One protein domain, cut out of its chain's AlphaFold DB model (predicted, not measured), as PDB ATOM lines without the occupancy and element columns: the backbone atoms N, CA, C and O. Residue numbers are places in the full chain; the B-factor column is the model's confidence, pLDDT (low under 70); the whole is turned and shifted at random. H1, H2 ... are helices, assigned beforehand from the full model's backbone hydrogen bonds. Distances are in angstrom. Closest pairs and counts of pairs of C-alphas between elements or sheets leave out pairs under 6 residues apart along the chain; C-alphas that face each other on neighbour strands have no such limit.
ATOM      1  N   TYR A  46      11.644  40.032 -50.835       93.50
ATOM      2  CA  TYR A  46      11.787  40.716 -49.556       93.50
ATOM      3  C   TYR A  46      11.969  42.226 -49.739       93.50
ATOM      4  O   TYR A  46      12.871  42.678 -50.442       93.50
ATOM      5  N   VAL A  47      11.165  43.006 -49.018       94.00
ATOM      6  CA  VAL A  47      11.306  44.460 -48.927       94.00
ATOM      7  C   VAL A  47      11.674  44.829 -47.495       94.00
ATOM      8  O   VAL A  47      10.939  44.546 -46.547       94.00
ATOM      9  N   TYR A  48      12.809  45.507 -47.339       92.25
ATOM     10  CA  TYR A  48      13.240  46.023 -46.050       92.25
ATOM     11  C   TYR A  48      12.374  47.221 -45.643       92.25
ATOM     12  O   TYR A  48      12.307  48.218 -46.357       92.25
ATOM     13  N   THR A  49      11.688  47.120 -44.501       94.50
ATOM     14  CA  THR A  49      10.665  48.104 -44.091       94.50
ATOM     15  C   THR A  49      11.214  49.524 -43.949       94.50
ATOM     16  O   THR A  49      10.504  50.470 -44.280       94.50
ATOM     17  N   ASN A  50      12.461  49.690 -43.502       92.69
ATOM     18  CA  ASN A  50      13.041  51.018 -43.289       92.69
ATOM     19  C   ASN A  50      13.299  51.781 -44.602       92.69
ATOM     20  O   ASN A  50      13.321  53.006 -44.572       92.69
ATOM     21  N   ASP A  51      13.416  51.067 -45.727       91.50
ATOM     22  CA  ASP A  51      13.651  51.637 -47.064       91.50
ATOM     23  C   ASP A  51      12.416  51.487 -47.977       91.50
ATOM     24  O   ASP A  51      12.469  51.706 -49.191       91.50
ATOM     25  N   ALA A  52      11.281  51.056 -47.422       93.06
ATOM     26  CA  ALA A  52      10.063  50.865 -48.189       93.06
ATOM     27  C   ALA A  52       9.412  52.215 -48.525       93.06
ATOM     28  O   ALA A  52       9.245  53.085 -47.674       93.06
ATOM     29  N   SER A  53       8.985  52.376 -49.778       91.69
ATOM     30  CA  SER A  53       8.219  53.545 -50.201       91.69
ATOM     31  C   SER A  53       6.760  53.457 -49.741       91.69
ATOM     32  O   SER A  53       6.235  52.376 -49.474       91.69
ATOM     33  N   ARG A  54       6.089  54.615 -49.685       89.44
ATOM     34  CA  ARG A  54       4.705  54.795 -49.196       89.44
ATOM     35  C   ARG A  54       3.640  53.884 -49.830       89.44
ATOM     36  O   ARG A  54       2.579  53.692 -49.257       89.44
ATOM     37  N   ASP A  55       3.918  53.358 -51.012       88.69
ATOM     38  CA  ASP A  55       3.056  52.525 -51.851       88.69
ATOM     39  C   ASP A  55       3.385  51.023 -51.782       88.69
ATOM     40  O   ASP A  55       2.750  50.216 -52.462       88.69
ATOM     41  N   LYS A  56       4.365  50.625 -50.963       92.06
ATOM     42  CA  LYS A  56       4.741  49.220 -50.759       92.06
ATOM     43  C   LYS A  56       4.069  48.627 -49.518       92.06
ATOM     44  O   LYS A  56       3.644  49.332 -48.609       92.06
ATOM     45  N   ASN A  57       4.040  47.295 -49.458       94.19
ATOM     46  CA  ASN A  57       3.628  46.537 -48.276       94.19
ATOM     47  C   ASN A  57       4.776  45.624 -47.809       94.19
ATOM     48  O   ASN A  57       4.781  44.432 -48.119       94.19
ATOM     49  N   PRO A  58       5.782  46.164 -47.096       96.44
ATOM     50  CA  PRO A  58       6.966  45.397 -46.731       96.44
ATOM     51  C   PRO A  58       6.660  44.262 -45.748       96.44
ATOM     52  O   PRO A  58       7.255  43.192 -45.853       96.44
ATOM     53  N   ILE A  59       5.678  44.430 -44.855       96.81
ATOM     54  CA  ILE A  59       5.300  43.398 -43.877       96.81
ATOM     55  C   ILE A  59       4.805  42.128 -44.583       96.81
ATOM     56  O   ILE A  59       5.161  41.024 -44.169       96.81
ATOM     57  N   ALA A  60       4.043  42.260 -45.676       96.19
ATOM     58  CA  ALA A  60       3.578  41.113 -46.461       96.19
ATOM     59  C   ALA A  60       4.734  40.271 -47.037       96.19
ATOM     60  O   ALA A  60       4.580  39.066 -47.242       96.19
ATOM     61  N   THR A  61       5.908  40.876 -47.244       96.62
ATOM     62  CA  THR A  61       7.082  40.207 -47.831       96.62
ATOM     63  C   THR A  61       7.862  39.343 -46.839       96.62
ATOM     64  O   THR A  61       8.742  38.586 -47.237       96.62
ATOM     65  N   TYR A  62       7.530  39.391 -45.543       95.81
ATOM     66  CA  TYR A  62       8.221  38.597 -44.517       95.81
ATOM     67  C   TYR A  62       7.836  37.111 -44.552       95.81
ATOM     68  O   TYR A  62       8.453  36.290 -43.874       95.81
ATOM     69  N   GLY A  63       6.817  36.752 -45.334       95.25
ATOM     70  CA  GLY A  63       6.312  35.391 -45.453       95.25
ATOM     71  C   GLY A  63       5.280  35.036 -44.380       95.25
ATOM     72  O   GLY A  63       5.299  35.529 -43.249       95.25
ATOM     73  N   LYS A  64       4.363  34.131 -44.740       96.31
ATOM     74  CA  LYS A  64       3.157  33.810 -43.958       96.31
ATOM     75  C   LYS A  64       3.445  33.473 -42.492       96.31
ATOM     76  O   LYS A  64       2.784  34.000 -41.605       96.31
ATOM     77  N   ALA A  65       4.436  32.622 -42.224       97.94
ATOM     78  CA  ALA A  65       4.759  32.199 -40.859       97.94
ATOM     79  C   ALA A  65       5.230  33.367 -39.973       97.94
ATOM     80  O   ALA A  65       4.855  33.454 -38.802       97.94
ATOM     81  N   HIS A  66       6.017  34.290 -40.533       97.62
ATOM     82  CA  HIS A  66       6.498  35.463 -39.811       97.62
ATOM     83  C   HIS A  66       5.381  36.484 -39.597       97.62
ATOM     84  O   HIS A  66       5.237  36.989 -38.483       97.62
ATOM     85  N   VAL A  67       4.543  36.720 -40.609       97.94
ATOM     86  CA  VAL A  67       3.365  37.593 -40.483       97.94
ATOM     87  C   VAL A  67       2.415  37.074 -39.401       97.94
ATOM     88  O   VAL A  67       2.018  37.839 -38.525       97.94
ATOM     89  N   GLU A  68       2.110  35.774 -39.379       98.25
ATOM     90  CA  GLU A  68       1.251  35.190 -38.338       98.25
ATOM     91  C   GLU A  68       1.862  35.291 -36.938       98.25
ATOM     92  O   GLU A  68       1.154  35.577 -35.966       98.25
ATOM     93  N   LYS A  69       3.186  35.137 -36.820       98.44
ATOM     94  CA  LYS A  69       3.889  35.371 -35.553       98.44
ATOM     95  C   LYS A  69       3.741  36.822 -35.094       98.44
ATOM     96  O   LYS A  69       3.430  37.046 -33.925       98.44
ATOM     97  N   ILE A  70       3.917  37.796 -35.990       98.12
ATOM     98  CA  ILE A  70       3.743  39.224 -35.678       98.12
ATOM     99  C   ILE A  70       2.294  39.500 -35.258       98.12
ATOM    100  O   ILE A  70       2.077  40.135 -34.226       98.12
ATOM    101  N   LYS A  71       1.301  38.944 -35.967       98.00
ATOM    102  CA  LYS A  71      -0.123  39.027 -35.588       98.00
ATOM    103  C   LYS A  71      -0.384  38.430 -34.203       98.00
ATOM    104  O   LYS A  71      -1.135  39.006 -33.421       98.00
ATOM    105  N   GLY A  72       0.251  37.308 -33.865       98.31
ATOM    106  CA  GLY A  72       0.165  36.705 -32.533       98.31
ATOM    107  C   GLY A  72       0.747  37.588 -31.428       98.31
ATOM    108  O   GLY A  72       0.124  37.745 -30.378       98.31
ATOM    109  N   VAL A  73       1.907  38.200 -31.671       98.31
ATOM    110  CA  VAL A  73       2.539  39.145 -30.737       98.31
ATOM    111  C   VAL A  73       1.674  40.395 -30.560       98.31
ATOM    112  O   VAL A  73       1.431  40.793 -29.423       98.31
ATOM    113  N   ALA A  74       1.149  40.961 -31.651       97.94
ATOM    114  CA  ALA A  74       0.255  42.116 -31.605       97.94
ATOM    115  C   ALA A  74      -1.007  41.817 -30.785       97.94
ATOM    116  O   ALA A  74      -1.324  42.566 -29.872       97.94
ATOM    117  N   ARG A  75      -1.663  40.666 -30.995       97.94
ATOM    118  CA  ARG A  75      -2.823  40.262 -30.175       97.94
ATOM    119  C   ARG A  75      -2.509  40.149 -28.682       97.94
ATOM    120  O   ARG A  75      -3.398  40.361 -27.866       97.94
ATOM    121  N   LYS A  76      -1.276  39.777 -28.322       98.38
ATOM    122  CA  LYS A  76      -0.863  39.611 -26.923       98.38
ATOM    123  C   LYS A  76      -0.573  40.943 -26.228       98.38
ATOM    124  O   LYS A  76      -0.863  41.060 -25.042       98.38
ATOM    125  N   TYR A  77       0.047  41.893 -26.927       98.44
ATOM    126  CA  TYR A  77       0.592  43.109 -26.307       98.44
ATOM    127  C   TYR A  77      -0.081  44.414 -26.755       98.44
ATOM    128  O   TYR A  77       0.069  45.421 -26.077       98.44
ATOM    129  N   ASP A  78      -0.823  44.397 -27.860       97.81
ATOM    130  CA  ASP A  78      -1.607  45.514 -28.403       97.81
ATOM    131  C   ASP A  78      -3.026  45.024 -28.750       97.81
ATOM    132  O   ASP A  78      -3.496  45.133 -29.884       97.81
ATOM    133  N   SER A  79      -3.701  44.394 -27.779       97.06
ATOM    134  CA  SER A  79      -5.048  43.829 -27.967       97.06
ATOM    135  C   SER A  79      -6.070  44.880 -28.396       97.06
ATOM    136  O   SER A  79      -6.955  44.588 -29.200       97.06
ATOM    137  N   ASP A  80      -5.899  46.106 -27.903       97.00
ATOM    138  CA  ASP A  80      -6.763  47.250 -28.195       97.00
ATOM    139  C   ASP A  80      -6.390  47.928 -29.521       97.00
ATOM    140  O   ASP A  80      -7.024  48.904 -29.924       97.00
ATOM    141  N   GLN A  81      -5.387  47.392 -30.231       96.50
ATOM    142  CA  GLN A  81      -4.960  47.856 -31.545       96.50
ATOM    143  C   GLN A  81      -4.605  49.350 -31.554       96.50
ATOM    144  O   GLN A  81      -4.880  50.057 -32.530       96.50
ATOM    145  N   VAL A  82      -3.982  49.841 -30.481       97.06
ATOM    146  CA  VAL A  82      -3.570  51.238 -30.317       97.06
ATOM    147  C   VAL A  82      -2.640  51.634 -31.457       97.06
ATOM    148  O   VAL A  82      -2.882  52.645 -32.120       97.06
ATOM    149  N   PHE A  83      -1.642  50.804 -31.775       95.06
ATOM    150  CA  PHE A  83      -0.695  51.090 -32.860       95.06
ATOM    151  C   PHE A  83      -1.290  50.872 -34.250       95.06
ATOM    152  O   PHE A  83      -0.751  51.367 -35.229       95.06
ATOM    153  N   GLN A  84      -2.401  50.142 -34.364       96.06
ATOM    154  CA  GLN A  84      -3.100  49.993 -35.642       96.06
ATOM    155  C   GLN A  84      -4.130  51.102 -35.873       96.06
ATOM    156  O   GLN A  84      -4.471  51.374 -37.021       96.06
ATOM    157  N   THR A  85      -4.643  51.718 -34.806       95.25
ATOM    158  CA  THR A  85      -5.743  52.690 -34.865       95.25
ATOM    159  C   THR A  85      -5.248  54.124 -34.772       95.25
ATOM    160  O   THR A  85      -5.686  54.961 -35.556       95.25
ATOM    161  N   LEU A  86      -4.337  54.412 -33.835       96.50
ATOM    162  CA  LEU A  86      -3.819  55.766 -33.627       96.50
ATOM    163  C   LEU A  86      -2.705  56.119 -34.615       96.50
ATOM    164  O   LEU A  86      -2.502  57.294 -34.917       96.50
ATOM    165  N   GLN A  87      -2.008  55.120 -35.160       92.06
ATOM    166  CA  GLN A  87      -1.154  55.338 -36.319       92.06
ATOM    167  C   GLN A  87      -2.051  55.523 -37.551       92.06
ATOM    168  O   GLN A  87      -2.651  54.569 -38.044       92.06
ATOM    169  N   HIS A  88      -2.153  56.767 -38.027       83.00
ATOM    170  CA  HIS A  88      -3.039  57.158 -39.128       83.00
ATOM    171  C   HIS A  88      -2.841  56.297 -40.388       83.00
ATOM    172  O   HIS A  88      -3.810  55.807 -40.966       83.00
ATOM    173  N   ASP A  89      -1.588  56.089 -40.809       89.75
ATOM    174  CA  ASP A  89      -1.257  55.312 -42.005       89.75
ATOM    175  C   ASP A  89       0.181  54.737 -41.962       89.75
ATOM    176  O   ASP A  89       0.838  54.717 -40.918       89.75
ATOM    177  N   GLY A  90       0.668  54.237 -43.095       92.00
ATOM    178  CA  GLY A  90       1.942  53.559 -43.270       92.00
ATOM    179  C   GLY A  90       1.760  52.045 -43.324       92.00
ATOM    180  O   GLY A  90       0.736  51.517 -43.770       92.00
ATOM    181  N   PHE A  91       2.769  51.327 -42.847       94.75
ATOM    182  CA  PHE A  91       2.808  49.869 -42.898       94.75
ATOM    183  C   PHE A  91       2.075  49.264 -41.697       94.75
ATOM    184  O   PHE A  91       2.682  48.763 -40.754       94.75
ATOM    185  N   LEU A  92       0.743  49.353 -41.709       95.62
ATOM    186  CA  LEU A  92      -0.093  48.785 -40.652       95.62
ATOM    187  C   LEU A  92      -0.253  47.273 -40.838       95.62
ATOM    188  O   LEU A  92      -0.644  46.810 -41.906       95.62
ATOM    189  N   LEU A  93      -0.057  46.508 -39.766       96.25
ATOM    190  CA  LEU A  93      -0.254  45.058 -39.754       96.25
ATOM    191  C   LEU A  93      -1.696  44.659 -40.102       96.25
ATOM    192  O   LEU A  93      -1.900  43.617 -40.716       96.25
ATOM    193  N   ARG A  94      -2.698  45.487 -39.763       94.75
ATOM    194  CA  ARG A  94      -4.106  45.249 -40.144       94.75
ATOM    195  C   ARG A  94      -4.368  45.312 -41.656       94.75
ATOM    196  O   ARG A  94      -5.434  44.895 -42.092       94.75
ATOM    197  N   LYS A  95      -3.429  45.856 -42.443       93.69
ATOM    198  CA  LYS A  95      -3.490  45.918 -43.917       93.69
ATOM    199  C   LYS A  95      -2.826  44.702 -44.584       93.69
ATOM    200  O   LYS A  95      -2.628  44.711 -45.798       93.69
ATOM    201  N   VAL A  96      -2.444  43.691 -43.797       92.94
ATOM    202  CA  VAL A  96      -1.687  42.500 -44.216       92.94
ATOM    203  C   VAL A  96      -2.442  41.224 -43.881       92.94
ATOM    204  O   VAL A  96      -2.967  41.099 -42.751       92.94
TER     205      VAL A  96
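AT A GLANCE: This is residues 46 to 96 of the 96 residues of an uncharacterized protein of Cytospora leucostoma (UniProt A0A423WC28). The chain makes a loose ring of short helices and loops, with H2, by far the longest helix, along one side and the last residues, 91 to 96, folded back into the middle. Round the ring stand the winding stretch of residues 46 to 58, then H1, H2 and H3, and the turn at residues 86 to 90 leads the chain inward from H3. The printed part has 51 residues with three named helices, H1, H2 and H3 in that order along the chain, and no named strand. Its class is all helix, although the helices hold only 22 of the 51 residues. The whole is compact, with a radius of gyration of the C-alphas of 11.1 A, and it spans 27 by 26 by 15 A.

HOW THE PARTS SIT: H2, residues 64 to 77, is the longest helix and touches no other helix. H1, residues 59 to 62, is close to it but not clearly touching, with 2 pairs of C-alphas within 8 A. The closest C-alphas of these two helices are those of Ala 60 and Val 67, 6.9 A apart, and their centres are 11.9 A apart. H3, residues 82 to 85, is apart from H2, although a tight link of 4 residues joins them. H3 is also apart from H1. Residues 75 to 80, of which 75 to 77 belong to H2, stand free. In H2 every O i to N i+4 pair is within hydrogen-bond range. H1 and H3, with 4 residues each, are too short for such a pair, and in each the one O i to N i+3 pair is within range.

IN THESE COORDINATES: H2 begins with C-alpha 64 at (3.157, 33.810, -43.958) and ends with C-alpha 77 at (0.592, 43.109, -26.307), 20.1 A from first to last C-alpha. Before it, H1 measures 5.7 A and begins at C-alpha 59, at (5.300, 43.398, -43.877). After it, H3 measures 5.2 A and ends at C-alpha 85, at (-5.743, 52.690, -34.865). The C-alpha of Leu 93 is at (-0.254, 45.058, -39.754), and the mean of the C-alphas is at (2.477, 45.222, -39.933).

THE WHOLE: The two C-alphas farthest apart are those of Tyr 46 and Asp 80, 29.0 A, while the first and last printed C-alphas, of Tyr 46 and Val 96, are 14.6 A apart. Val 96 is the chain's last residue. The printed part has no cut. The link from H1 to H2, of 1 residue, is tight too, and no link between helices is long. Residues 46 to 58 form a long stretch with no named element, their C-alphas 8 to 15 A from the mean of all C-alphas. The mean pLDDT of the printed part is 95.1, and no printed residue is under 70.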